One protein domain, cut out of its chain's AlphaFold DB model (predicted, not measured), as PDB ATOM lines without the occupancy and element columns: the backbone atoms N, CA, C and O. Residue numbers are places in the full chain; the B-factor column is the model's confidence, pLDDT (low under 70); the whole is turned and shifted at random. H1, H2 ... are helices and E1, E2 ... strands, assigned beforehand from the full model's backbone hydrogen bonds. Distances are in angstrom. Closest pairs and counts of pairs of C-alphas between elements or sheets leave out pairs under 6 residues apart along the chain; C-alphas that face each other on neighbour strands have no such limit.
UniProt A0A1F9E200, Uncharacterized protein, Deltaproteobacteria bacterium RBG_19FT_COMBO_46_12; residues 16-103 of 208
ATOM      1  N   GLY A  16      57.999  14.369 -17.337       89.06
ATOM      2  CA  GLY A  16      58.221  14.364 -18.774       89.06
ATOM      3  C   GLY A  16      57.346  13.366 -19.526       89.06
ATOM      4  O   GLY A  16      56.542  12.658 -18.913       89.06
ATOM      5  N   PRO A  17      57.496  13.317 -20.862       94.25
ATOM      6  CA  PRO A  17      56.671  12.479 -21.714       94.25
ATOM      7  C   PRO A  17      56.686  11.016 -21.285       94.25
ATOM      8  O   PRO A  17      57.746  10.411 -21.114       94.25
ATOM      9  N   LYS A  18      55.495  10.438 -21.163       94.69
ATOM     10  CA  LYS A  18      55.290   9.041 -20.779       94.69
ATOM     11  C   LYS A  18      54.235   8.371 -21.650       94.69
ATOM     12  O   LYS A  18      53.656   8.986 -22.547       94.69
ATOM     13  N   GLU A  19      54.040   7.079 -21.420       95.06
ATOM     14  CA  GLU A  19      52.925   6.341 -22.011       95.06
ATOM     15  C   GLU A  19      51.586   6.929 -21.563       95.06
ATOM     16  O   GLU A  19      51.456   7.463 -20.460       95.06
ATOM     17  N   ILE A  20      50.587   6.835 -22.439       96.50
ATOM     18  CA  ILE A  20      49.245   7.336 -22.159       96.50
ATOM     19  C   ILE A  20      48.638   6.524 -20.998       96.50
ATOM     20  O   ILE A  20      48.668   5.297 -21.053       96.50
ATOM     21  N   PRO A  21      48.057   7.147 -19.961       95.81
ATOM     22  CA  PRO A  21      47.383   6.429 -18.879       95.81
ATOM     23  C   PRO A  21      46.209   5.570 -19.368       95.81
ATOM     24  O   PRO A  21      45.490   5.953 -20.290       95.81
ATOM     25  N   GLY A  22      45.964   4.433 -18.710       95.56
ATOM     26  CA  GLY A  22      44.926   3.466 -19.097       95.56
ATOM     27  C   GLY A  22      43.526   4.060 -19.344       95.56
ATOM     28  O   GLY A  22      42.943   3.765 -20.387       95.56
ATOM     29  N   PRO A  23      42.985   4.931 -18.463       96.31
ATOM     30  CA  PRO A  23      41.694   5.586 -18.701       96.31
ATOM     31  C   PRO A  23      41.657   6.389 -20.007       96.31
ATOM     32  O   PRO A  23      40.679   6.331 -20.749       96.31
ATOM     33  N   VAL A  24      42.752   7.081 -20.327       97.25
ATOM     34  CA  VAL A  24      42.877   7.885 -21.547       97.25
ATOM     35  C   VAL A  24      43.035   6.991 -22.777       97.25
ATOM     36  O   VAL A  24      42.394   7.252 -23.791       97.25
ATOM     37  N   GLN A  25      43.815   5.904 -22.695       96.81
ATOM     38  CA  GLN A  25      43.900   4.922 -23.786       96.81
ATOM     39  C   GLN A  25      42.514   4.362 -24.131       96.81
ATOM     40  O   GLN A  25      42.117   4.353 -25.295       96.81
ATOM     41  N   ASN A  26      41.753   3.955 -23.110       95.75
ATOM     42  CA  ASN A  26      40.405   3.418 -23.280       95.75
ATOM     43  C   ASN A  26      39.463   4.443 -23.912       95.75
ATOM     44  O   ASN A  26      38.720   4.091 -24.822       95.75
ATOM     45  N   TYR A  27      39.521   5.706 -23.481       96.50
ATOM     46  CA  TYR A  27      38.727   6.782 -24.073       96.50
ATOM     47  C   TYR A  27      39.060   6.994 -25.558       96.50
ATOM     48  O   TYR A  27      38.159   7.066 -26.395       96.50
ATOM     49  N   LEU A  28      40.348   7.039 -25.920       95.44
ATOM     50  CA  LEU A  28      40.772   7.210 -27.315       95.44
ATOM     51  C   LEU A  28      40.295   6.054 -28.211       95.44
ATOM     52  O   LEU A  28      39.845   6.284 -29.334       95.44
ATOM     53  N   VAL A  29      40.332   4.815 -27.719       95.00
ATOM     54  CA  VAL A  29      39.849   3.647 -28.474       95.00
ATOM     55  C   VAL A  29      38.317   3.612 -28.540       95.00
ATOM     56  O   VAL A  29      37.744   3.438 -29.616       95.00
ATOM     57  N   ALA A  30      37.632   3.780 -27.408       94.81
ATOM     58  CA  ALA A  30      36.185   3.603 -27.313       94.81
ATOM     59  C   ALA A  30      35.407   4.771 -27.932       94.81
ATOM     60  O   ALA A  30      34.515   4.537 -28.754       94.81
ATOM     61  N   GLU A  31      35.773   6.007 -27.588       93.62
ATOM     62  CA  GLU A  31      35.038   7.218 -27.971       93.62
ATOM     63  C   GLU A  31      35.594   7.847 -29.248       93.62
ATOM     64  O   GLU A  31      34.835   8.256 -30.126       93.62
ATOM     65  N   ARG A  32      36.926   7.885 -29.405       91.06
ATOM     66  CA  ARG A  32      37.575   8.465 -30.599       91.06
ATOM     67  C   ARG A  32      37.839   7.453 -31.715       91.06
ATOM     68  O   ARG A  32      38.286   7.855 -32.785       91.06
ATOM     69  N   LYS A  33      37.525   6.167 -31.499       91.12
ATOM     70  CA  LYS A  33      37.708   5.068 -32.470       91.12
ATOM     71  C   LYS A  33      39.140   4.975 -33.013       91.12
ATOM     72  O   LYS A  33      39.347   4.565 -34.154       91.12
ATOM     73  N   MET A  34      40.124   5.369 -32.206       90.81
ATOM     74  CA  MET A  34      41.531   5.271 -32.576       90.81
ATOM     75  C   MET A  34      41.984   3.808 -32.551       90.81
ATOM     76  O   MET A  34      41.598   3.050 -31.662       90.81
ATOM     77  N   ASP A  35      42.824   3.422 -33.512       89.38
ATOM     78  CA  ASP A  35      43.471   2.110 -33.517       89.38
ATOM     79  C   ASP A  35      44.318   1.947 -32.232       89.38
ATOM     80  O   ASP A  35      45.175   2.799 -31.964       89.38
ATOM     81  N   PRO A  36      44.109   0.886 -31.429       91.31
ATOM     82  CA  PRO A  36      44.884   0.638 -30.214       91.31
ATOM     83  C   PRO A  36      46.399   0.616 -30.438       91.31
ATOM     84  O   PRO A  36      47.154   0.997 -29.543       91.31
ATOM     85  N   ASP A  37      46.860   0.193 -31.616       89.06
ATOM     86  CA  ASP A  37      48.286   0.179 -31.922       89.06
ATOM     87  C   ASP A  37      48.832   1.586 -32.160       89.06
ATOM     88  O   ASP A  37      49.965   1.846 -31.771       89.06
ATOM     89  N   LEU A  38      48.023   2.518 -32.683       88.06
ATOM     90  CA  LEU A  38      48.391   3.936 -32.791       88.06
ATOM     91  C   LEU A  38      48.475   4.610 -31.421       88.06
ATOM     92  O   LEU A  38      49.403   5.380 -31.180       88.06
ATOM     93  N   VAL A  39      47.554   4.290 -30.506       92.38
ATOM     94  CA  VAL A  39      47.547   4.840 -29.137       92.38
ATOM     95  C   VAL A  39      48.873   4.562 -28.424       92.38
ATOM     96  O   VAL A  39      49.397   5.439 -27.739       92.38
ATOM     97  N   LYS A  40      49.467   3.379 -28.632       91.12
ATOM     98  CA  LYS A  40      50.767   3.000 -28.048       91.12
ATOM     99  C   LYS A  40      51.942   3.831 -28.578       91.12
ATOM    100  O   LYS A  40      52.976   3.916 -27.917       91.12
ATOM    101  N   LEU A  41      51.811   4.419 -29.768       90.56
ATOM    102  CA  LEU A  41      52.874   5.212 -30.401       90.56
ATOM    103  C   LEU A  41      52.913   6.644 -29.866       90.56
ATOM    104  O   LEU A  41      53.948   7.308 -29.931       90.56
ATOM    105  N   LEU A  42      51.773   7.124 -29.374       94.38
ATOM    106  CA  LEU A  42      51.615   8.473 -28.859       94.38
ATOM    107  C   LEU A  42      52.207   8.599 -27.451       94.38
ATOM    108  O   LEU A  42      52.375   7.624 -26.712       94.38
ATOM    109  N   LYS A  43      52.536   9.833 -27.078       96.62
ATOM    110  CA  LYS A  43      53.031  10.178 -25.745       96.62
ATOM    111  C   LYS A  43      52.095  11.162 -25.073       96.62
ATOM    112  O   LYS A  43      51.357  11.891 -25.734       96.62
ATOM    113  N   ALA A  44      52.149  11.175 -23.749       97.25
ATOM    114  CA  ALA A  44      51.411  12.116 -22.933       97.25
ATOM    115  C   ALA A  44      52.318  12.838 -21.941       97.25
ATOM    116  O   ALA A  44      53.277  12.271 -21.416       97.25
ATOM    117  N   VAL A  45      51.961  14.084 -21.659       96.88
ATOM    118  CA  VAL A  45      52.428  14.844 -20.500       96.88
ATOM    119  C   VAL A  45      51.221  15.203 -19.651       96.88
ATOM    120  O   VAL A  45      50.145  15.488 -20.179       96.88
ATOM    121  N   GLU A  46      51.391  15.182 -18.334       94.88
ATOM    122  CA  GLU A  46      50.313  15.460 -17.392       94.88
ATOM    123  C   GLU A  46      50.778  16.355 -16.246       94.88
ATOM    124  O   GLU A  46      51.967  16.426 -15.920       94.88
ATOM    125  N   CYS A  47      49.821  17.026 -15.619       92.69
ATOM    126  CA  CYS A  47      50.022  17.770 -14.387       92.69
ATOM    127  C   CYS A  47      48.808  17.593 -13.469       92.69
ATOM    128  O   CYS A  47      47.708  17.275 -13.923       92.69
ATOM    129  N   LYS A  48      48.996  17.774 -12.158       91.50
ATOM    130  CA  LYS A  48      47.871  17.744 -11.213       91.50
ATOM    131  C   LYS A  48      46.941  18.923 -11.488       91.50
ATOM    132  O   LYS A  48      47.410  20.046 -11.669       91.50
ATOM    133  N   SER A  49      45.635  18.675 -11.475       85.88
ATOM    134  CA  SER A  49      44.647  19.746 -11.546       85.88
ATOM    135  C   SER A  49      44.639  20.575 -10.256       85.88
ATOM    136  O   SER A  49      45.138  20.148  -9.211       85.88
ATOM    137  N   ALA A  50      44.041  21.768 -10.307       80.06
ATOM    138  CA  ALA A  50      43.966  22.670  -9.157       80.06
ATOM    139  C   ALA A  50      43.223  22.065  -7.947       80.06
ATOM    140  O   ALA A  50      43.494  22.443  -6.810       80.06
ATOM    141  N   THR A  51      42.305  21.120  -8.180       74.94
ATOM    142  CA  THR A  51      41.553  20.419  -7.126       74.94
ATOM    143  C   THR A  51      42.295  19.194  -6.583       74.94
ATOM    144  O   THR A  51      41.918  18.666  -5.542       74.94
ATOM    145  N   GLY A  52      43.350  18.736  -7.268       74.25
ATOM    146  CA  GLY A  52      44.219  17.630  -6.857       74.25
ATOM    147  C   GLY A  52      43.634  16.222  -7.019       74.25
ATOM    148  O   GLY A  52      44.384  15.259  -6.880       74.25
ATOM    149  N   ALA A  53      42.337  16.094  -7.318       82.44
ATOM    150  CA  ALA A  53      41.662  14.809  -7.526       82.44
ATOM    151  C   ALA A  53      41.863  14.243  -8.944       82.44
ATOM    152  O   ALA A  53      41.773  13.039  -9.149       82.44
ATOM    153  N   THR A  54      42.160  15.110  -9.913       92.56
ATOM    154  CA  THR A  54      42.304  14.754 -11.329       92.56
ATOM    155  C   THR A  54      43.638  15.238 -11.887       92.56
ATOM    156  O   THR A  54      44.335  16.063 -11.284       92.56
ATOM    157  N   PHE A  55      43.993  14.739 -13.064       94.56
ATOM    158  CA  PHE A  55      45.164  15.174 -13.813       94.56
ATOM    159  C   PHE A  55      44.725  15.820 -15.119       94.56
ATOM    160  O   PHE A  55      43.875  15.277 -15.821       94.56
ATOM    161  N   ASN A  56      45.335  16.951 -15.460       96.12
ATOM    162  CA  ASN A  56      45.251  17.495 -16.808       96.12
ATOM    163  C   ASN A  56      46.269  16.771 -17.683       96.12
ATOM    164  O   ASN A  56      47.388  16.509 -17.239       96.12
ATOM    165  N   ILE A  57      45.906  16.475 -18.926       96.94
ATOM    166  CA  ILE A  57      46.730  15.694 -19.846       96.94
ATOM    167  C   ILE A  57      46.734  16.303 -21.246       96.94
ATOM    168  O   ILE A  57      45.723  16.823 -21.718       96.94
ATOM    169  N   ARG A  58      47.886  16.213 -21.914       97.94
ATOM    170  CA  ARG A  58      48.064  16.525 -23.335       97.94
ATOM    171  C   ARG A  58      48.715  15.345 -24.033       97.94
ATOM    172  O   ARG A  58      49.735  14.838 -23.565       97.94
ATOM    173  N   VAL A  59      48.125  14.922 -25.145       97.62
ATOM    174  CA  VAL A  59      48.583  13.807 -25.978       97.62
ATOM    175  C   VAL A  59      49.179  14.353 -27.269       97.62
ATOM    176  O   VAL A  59      48.577  15.213 -27.910       97.62
ATOM    177  N   PHE A  60      50.340  13.838 -27.666       96.44
ATOM    178  CA  PHE A  60      51.067  14.273 -28.859       96.44
ATOM    179  C   PHE A  60      51.820  13.114 -29.531       96.44
ATOM    180  O   PHE A  60      52.053  12.063 -28.924       96.44
ATOM    181  N   ASP A  61      52.228  13.307 -30.788       94.50
ATOM    182  CA  ASP A  61      53.149  12.401 -31.483       94.50
ATOM    183  C   ASP A  61      54.595  12.884 -31.300       94.50
ATOM    184  O   ASP A  61      54.998  13.939 -31.797       94.50
ATOM    185  N   ASN A  62      55.404  12.092 -30.597       94.19
ATOM    186  CA  ASN A  62      56.797  12.436 -30.326       94.19
ATOM    187  C   ASN A  62      57.649  12.535 -31.604       94.19
ATOM    188  O   ASN A  62      58.599  13.313 -31.650       94.19
ATOM    189  N   SER A  63      57.311  11.781 -32.652       93.25
ATOM    190  CA  SER A  63      58.016  11.873 -33.932       93.25
ATOM    191  C   SER A  63      57.783  13.219 -34.622       93.25
ATOM    192  O   SER A  63      58.709  13.765 -35.222       93.25
ATOM    193  N   GLU A  64      56.581  13.790 -34.497       93.44
ATOM    194  CA  GLU A  64      56.267  15.114 -35.034       93.44
ATOM    195  C   GLU A  64      56.957  16.218 -34.223       93.44
ATOM    196  O   GLU A  64      57.533  17.132 -34.812       93.44
ATOM    197  N   ALA A  65      56.994  16.095 -32.891       94.75
ATOM    198  CA  ALA A  65      57.738  17.021 -32.037       94.75
ATOM    199  C   ALA A  65      59.229  17.072 -32.421       94.75
ATOM    200  O   ALA A  65      59.775  18.153 -32.645       94.75
ATOM    201  N   ILE A  66      59.867  15.908 -32.612       94.31
ATOM    202  CA  ILE A  66      61.259  15.824 -33.086       94.31
ATOM    203  C   ILE A  66      61.405  16.462 -34.474       94.31
ATOM    204  O   ILE A  66      62.348  17.220 -34.700       94.31
ATOM    205  N   ALA A  67      60.474  16.207 -35.400       94.19
ATOM    206  CA  ALA A  67      60.507  16.789 -36.744       94.19
ATOM    207  C   ALA A  67      60.447  18.326 -36.729       94.19
ATOM    208  O   ALA A  67      61.102  18.965 -37.557       94.19
ATOM    209  N   LYS A  68      59.712  18.906 -35.770       93.75
ATOM    210  CA  LYS A  68      59.625  20.353 -35.516       93.75
ATOM    211  C   LYS A  68      60.765  20.897 -34.638       93.75
ATOM    212  O   LYS A  68      60.779  22.084 -34.339       93.75
ATOM    213  N   ASN A  69      61.746  20.066 -34.266       93.44
ATOM    214  CA  ASN A  69      62.833  20.391 -33.329       93.44
ATOM    215  C   ASN A  69      62.340  20.860 -31.947       93.44
ATOM    216  O   ASN A  69      63.006  21.645 -31.273       93.44
ATOM    217  N   VAL A  70      61.183  20.363 -31.510       94.62
ATOM    218  CA  VAL A  70      60.597  20.671 -30.204       94.62
ATOM    219  C   VAL A  70      60.936  19.557 -29.220       94.62
ATOM    220  O   VAL A  70      60.583  18.394 -29.417       94.62
ATOM    221  N   GLN A  71      61.607  19.915 -28.124       93.31
ATOM    222  CA  GLN A  71      61.848  19.003 -27.010       93.31
ATOM    223  C   GLN A  71      60.735  19.151 -25.970       93.31
ATOM    224  O   GLN A  71      60.747  20.088 -25.173       93.31
ATOM    225  N   VAL A  72      59.806  18.195 -25.930       94.62
ATOM    226  CA  VAL A  72      58.759  18.162 -24.900       94.62
ATOM    227  C   VAL A  72      59.363  17.657 -23.588       94.62
ATOM    228  O   VAL A  72      59.744  16.492 -23.483       94.62
ATOM    229  N   LYS A  73      59.489  18.535 -22.589       93.62
ATOM    230  CA  LYS A  73      60.071  18.207 -21.275       93.62
ATOM    231  C   LYS A  73      59.020  17.922 -20.220       93.62
ATOM    232  O   LYS A  73      59.290  17.133 -19.325       93.62
ATOM    233  N   ASP A  74      57.867  18.568 -20.326       94.12
ATOM    234  CA  ASP A  74      56.756  18.495 -19.385       94.12
ATOM    235  C   ASP A  74      55.463  19.055 -20.007       94.12
ATOM    236  O   ASP A  74      55.415  19.385 -21.194       94.12
ATOM    237  N   TYR A  75      54.413  19.164 -19.189       93.12
ATOM    238  CA  TYR A  75      53.106  19.684 -19.581       93.12
ATOM    239  C   TYR A  75      53.163  21.083 -20.216       93.12
ATOM    240  O   TYR A  75      52.480  21.325 -21.211       93.12
ATOM    241  N   THR A  76      53.996  21.979 -19.681       94.19
ATOM    242  CA  THR A  76      54.093  23.385 -20.120       94.19
ATOM    243  C   THR A  76      54.903  23.554 -21.401       94.19
ATOM    244  O   THR A  76      54.727  24.528 -22.123       94.19
ATOM    245  N   SER A  77      55.727  22.563 -21.762       93.38
ATOM    246  CA  SER A  77      56.513  22.586 -23.006       93.38
ATOM    247  C   SER A  77      55.651  22.698 -24.273       93.38
ATOM    248  O   SER A  77      56.159  23.058 -25.329       93.38
ATOM    249  N   LEU A  78      54.361  22.362 -24.182       93.81
ATOM    250  CA  LEU A  78      53.406  22.444 -25.287       93.81
ATOM    251  C   LEU A  78      52.624  23.769 -25.324       93.81
ATOM    252  O   LEU A  78      51.893  23.990 -26.283       93.81
ATOM    253  N   ASP A  79      52.786  24.664 -24.340       94.12
ATOM    254  CA  ASP A  79      52.115  25.977 -24.344       94.12
ATOM    255  C   ASP A  79      52.612  26.863 -25.497       94.12
ATOM    256  O   ASP A  79      51.835  27.589 -26.114       94.12
ATOM    257  N   GLU A  80      53.901  26.760 -25.831       90.56
ATOM    258  CA  GLU A  80      54.523  27.477 -26.951       90.56
ATOM    259  C   GLU A  80      54.332  26.762 -28.300       90.56
ATOM    260  O   GLU A  80      54.601  27.340 -29.354       90.56
ATOM    261  N   CYS A  81      53.873  25.506 -28.291       91.81
ATOM    262  CA  CYS A  81      53.665  24.680 -29.486       91.81
ATOM    263  C   CYS A  81      52.316  23.935 -29.422       91.81
ATOM    264  O   CYS A  81      52.287  22.697 -29.436       91.81
ATOM    265  N   PRO A  82      51.180  24.655 -29.333       93.31
ATOM    266  CA  PRO A  82      49.862  24.034 -29.187       93.31
ATOM    267  C   PRO A  82      49.450  23.210 -30.417       93.31
ATOM    268  O   PRO A  82      48.599  22.330 -30.323       93.31
ATOM    269  N   ASP A  83      50.081  23.442 -31.567       91.88
ATOM    270  CA  ASP A  83      49.895  22.706 -32.818       91.88
ATOM    271  C   ASP A  83      50.449  21.267 -32.793       91.88
ATOM    272  O   ASP A  83      50.180  20.485 -33.713       91.88
ATOM    273  N   LEU A  84      51.217  20.907 -31.759       93.69
ATOM    274  CA  LEU A  84      51.647  19.532 -31.481       93.69
ATOM    275  C   LEU A  84      50.629  18.744 -30.647       93.69
ATOM    276  O   LEU A  84      50.731  17.518 -30.557       93.69
ATOM    277  N   ILE A  85      49.661  19.420 -30.028       96.50
ATOM    278  CA  ILE A  85      48.659  18.780 -29.180       96.50
ATOM    279  C   ILE A  85      47.607  18.125 -30.079       96.50
ATOM    280  O   ILE A  85      46.888  18.791 -30.819       96.50
ATOM    281  N   LEU A  86      47.501  16.799 -29.997       95.62
ATOM    282  CA  LEU A  86      46.469  16.023 -30.687       95.62
ATOM    283  C   LEU A  86      45.173  16.024 -29.882       95.62
ATOM    284  O   LEU A  86      44.102  16.316 -30.412       95.62
ATOM    285  N   TYR A  87      45.301  15.743 -28.585       97.12
ATOM    286  CA  TYR A  87      44.200  15.738 -27.632       97.12
ATOM    287  C   TYR A  87      44.617  16.421 -26.338       97.12
ATOM    288  O   TYR A  87      45.757  16.283 -25.892       97.12
ATOM    289  N   GLU A  88      43.677  17.110 -25.712       97.56
ATOM    290  CA  GLU A  88      43.865  17.753 -24.414       97.56
ATOM    291  C   GLU A  88      42.621  17.561 -23.560       97.56
ATOM    292  O   GLU A  88      41.502  17.585 -24.068       97.56
ATOM    293  N   GLY A  89      42.807  17.377 -22.259       96.38
ATOM    294  CA  GLY A  89      41.692  17.270 -21.334       96.38
ATOM    295  C   GLY A  89      42.139  16.823 -19.959       96.38
ATOM    296  O   GLY A  89      43.218  17.201 -19.497       96.38
ATOM    297  N   TRP A  90      41.317  16.005 -19.313       96.56
ATOM    298  CA  TRP A  90      41.564  15.536 -17.957       96.56
ATOM    299  C   TRP A  90      41.246  14.050 -17.796       96.56
ATOM    300  O   TRP A  90      40.498  13.457 -18.578       96.56
ATOM    301  N   PHE A  91      41.824  13.440 -16.765       96.31
ATOM    302  CA  PHE A  91      41.467  12.093 -16.340       96.31
ATOM    303  C   PHE A  91      41.517  11.933 -14.818       96.31
ATOM    304  O   PHE A  91      42.206  12.672 -14.109       96.31
ATOM    305  N   ASP A  92      40.775  10.943 -14.334       94.44
ATOM    306  CA  ASP A  92      40.770  10.458 -12.958       94.44
ATOM    307  C   ASP A  92      41.135   8.969 -12.969       94.44
ATOM    308  O   ASP A  92      40.442   8.133 -13.560       94.44
ATOM    309  N   GLU A  93      42.254   8.635 -12.330       89.00
ATOM    310  CA  GLU A  93      42.755   7.263 -12.273       89.00
ATOM    311  C   GLU A  93      41.905   6.363 -11.362       89.00
ATOM    312  O   GLU A  93      41.685   5.194 -11.685       89.00
ATOM    313  N   GLY A  94      41.371   6.909 -10.265       89.69
ATOM    314  CA  GLY A  94      40.535   6.183  -9.311       89.69
ATOM    315  C   GLY A  94      39.149   5.879  -9.875       89.69
ATOM    316  O   GLY A  94      38.678   4.743  -9.787       89.69
ATOM    317  N   ALA A  95      38.521   6.865 -10.517       92.00
ATOM    318  CA  ALA A  95      37.236   6.700 -11.193       92.00
ATOM    319  C   ALA A  95      37.360   5.987 -12.552       92.00
ATOM    320  O   ALA A  95      36.350   5.558 -13.110       92.00
ATOM    321  N   LYS A  96      38.584   5.843 -13.082       92.94
ATOM    322  CA  LYS A  96      38.877   5.336 -14.435       92.94
ATOM    323  C   LYS A  96      38.130   6.105 -15.526       92.94
ATOM    324  O   LYS A  96      37.659   5.519 -16.499       92.94
ATOM    325  N   GLN A  97      38.026   7.417 -15.354       94.56
ATOM    326  CA  GLN A  97      37.330   8.315 -16.270       94.56
ATOM    327  C   GLN A  97      38.321   9.236 -16.966       94.56
ATOM    328  O   GLN A  97      39.346   9.608 -16.397       94.56
ATOM    329  N   ALA A  98      38.011   9.597 -18.204       96.69
ATOM    330  CA  ALA A  98      38.760  10.577 -18.966       96.69
ATOM    331  C   ALA A  98      37.814  11.324 -19.904       96.69
ATOM    332  O   ALA A  98      36.846  10.750 -20.403       96.69
ATOM    333  N   GLU A  99      38.130  12.584 -20.162       96.62
ATOM    334  CA  GLU A  99      37.443  13.410 -21.141       96.62
ATOM    335  C   GLU A  99      38.485  14.261 -21.860       96.62
ATOM    336  O   GLU A  99      39.256  14.983 -21.225       96.62
ATOM    337  N   LEU A 100      38.543  14.133 -23.187       96.94
ATOM    338  CA  LEU A 100      39.525  14.825 -24.013       96.94
ATOM    339  C   LEU A 100      38.864  15.481 -25.217       96.94
ATOM    340  O   LEU A 100      38.075  14.858 -25.931       96.94
ATOM    341  N   GLU A 101      39.265  16.713 -25.486       96.62
ATOM    342  CA  GLU A 101      38.973  17.446 -26.708       96.62
ATOM    343  C   GLU A 101      40.019  17.109 -27.779       96.62
ATOM    344  O   GLU A 101      41.215  17.027 -27.493       96.62
ATOM    345  N   GLU A 102      39.576  16.913 -29.023       94.94
ATOM    346  CA  GLU A 102      40.474  16.798 -30.175       94.94
ATOM    347  C   GLU A 102      40.935  18.198 -30.587       94.94
ATOM    348  O   GLU A 102      40.132  19.018 -31.027       94.94
ATOM    349  N   LYS A 103      42.232  18.472 -30.441       95.38
ATOM    350  CA  LYS A 103      42.842  19.759 -30.803       95.38
ATOM    351  C   LYS A 103      43.373  19.754 -32.231       95.38
ATOM    352  O   LYS A 103      43.257  20.750 -32.942       95.38
TER     353      LYS A 103
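This is residues 16 to 103 of the 208 residues of an uncharacterized protein of Deltaproteobacteria bacterium RBG_19FT_COMBO_46_12 (UniProt A0A1F9E200). One twisted sheet of four antiparallel strands has H1, the longest helix, over one face on the side of E3 and E4, and the short helix H4 on the opposite face near E1 and E2. H2 packs on H1, and H3 lies off the sheet just after the end of E2. The printed part has 88 residues, with four named helices and four named strands in the order H1, H2, E1, E2, H3, H4, E3, E4; the sheet's order is E1, E2, E3, E4. The class is mixed, helices and strands. The whole is compact, with a radius of gyration of the C-alphas of 12.3 A, and rounded, with spans of 36 by 31 by 19 A.

From the first printed residue on come H1 at residues 22 to 30, H2 at 36 to 39, E1 at 43 to 48, E2 at 55 to 60, H3 at 62 to 67, H4 at 75 to 78, E3 at 85 to 92 and E4 at 97 to 102. H1 is on the sheet at a height of 8.8 A, over E3 and only just over E4, on which 3 of its C-alphas fall. On the local plane its line and that of E3 stand at 57 degrees, only just slantwise to the strands. Its closest C-alphas to E4 are those of Val 24 and Ala 98, 5.6 A apart. H1 and H2 touch, with the closest C-alphas, those of Val 29 and Pro 36, 6.1 A apart. The hairpin E1 and E2 is antiparallel at 160 degrees, with N 45 and O 58 within hydrogen-bond range at 3.0 A. E2 and E3 are antiparallel at 154 degrees, with N 57 and O 89 at 2.8 A. H3 is only just not on the sheet, with 4 pairs of C-alphas within 10 A. H4 is on the sheet at a height of 8.1 A, on the opposite face from H1; the C-alphas of Val 45 and Tyr 75, the closest of E1 and H4, are 5.0 A apart. The hairpin E3 and E4 is antiparallel at 162 degrees, with N 92 and O 97 at 2.8 A. E1 and E4 are edge strands and are apart. In H1 and H3 every O i to N i+4 pair is within hydrogen-bond range; H2 and H4 are too short for such a pair, and of their single O i to N i+3 pairs that of H2 is within range and that of H4 is not.

H1 begins at C-alpha 22 (44.926, 3.466, -19.097) and is 12.0 A long. E1 measures 17.2 A, E2 16.2 A, E3 19.9 A and E4 16.6 A from first to last C-alpha. E2 begins at C-alpha 55 (45.164, 15.174, -13.813), and E4 ends at C-alpha 102 (40.474, 16.798, -30.175).

The two C-alphas farthest apart, those of Asn 69 and Ala 95, are 36.5 A apart. The printed part has no cut, and no link is long. The mean pLDDT of the printed part is 93.3, and no printed residue is under 70.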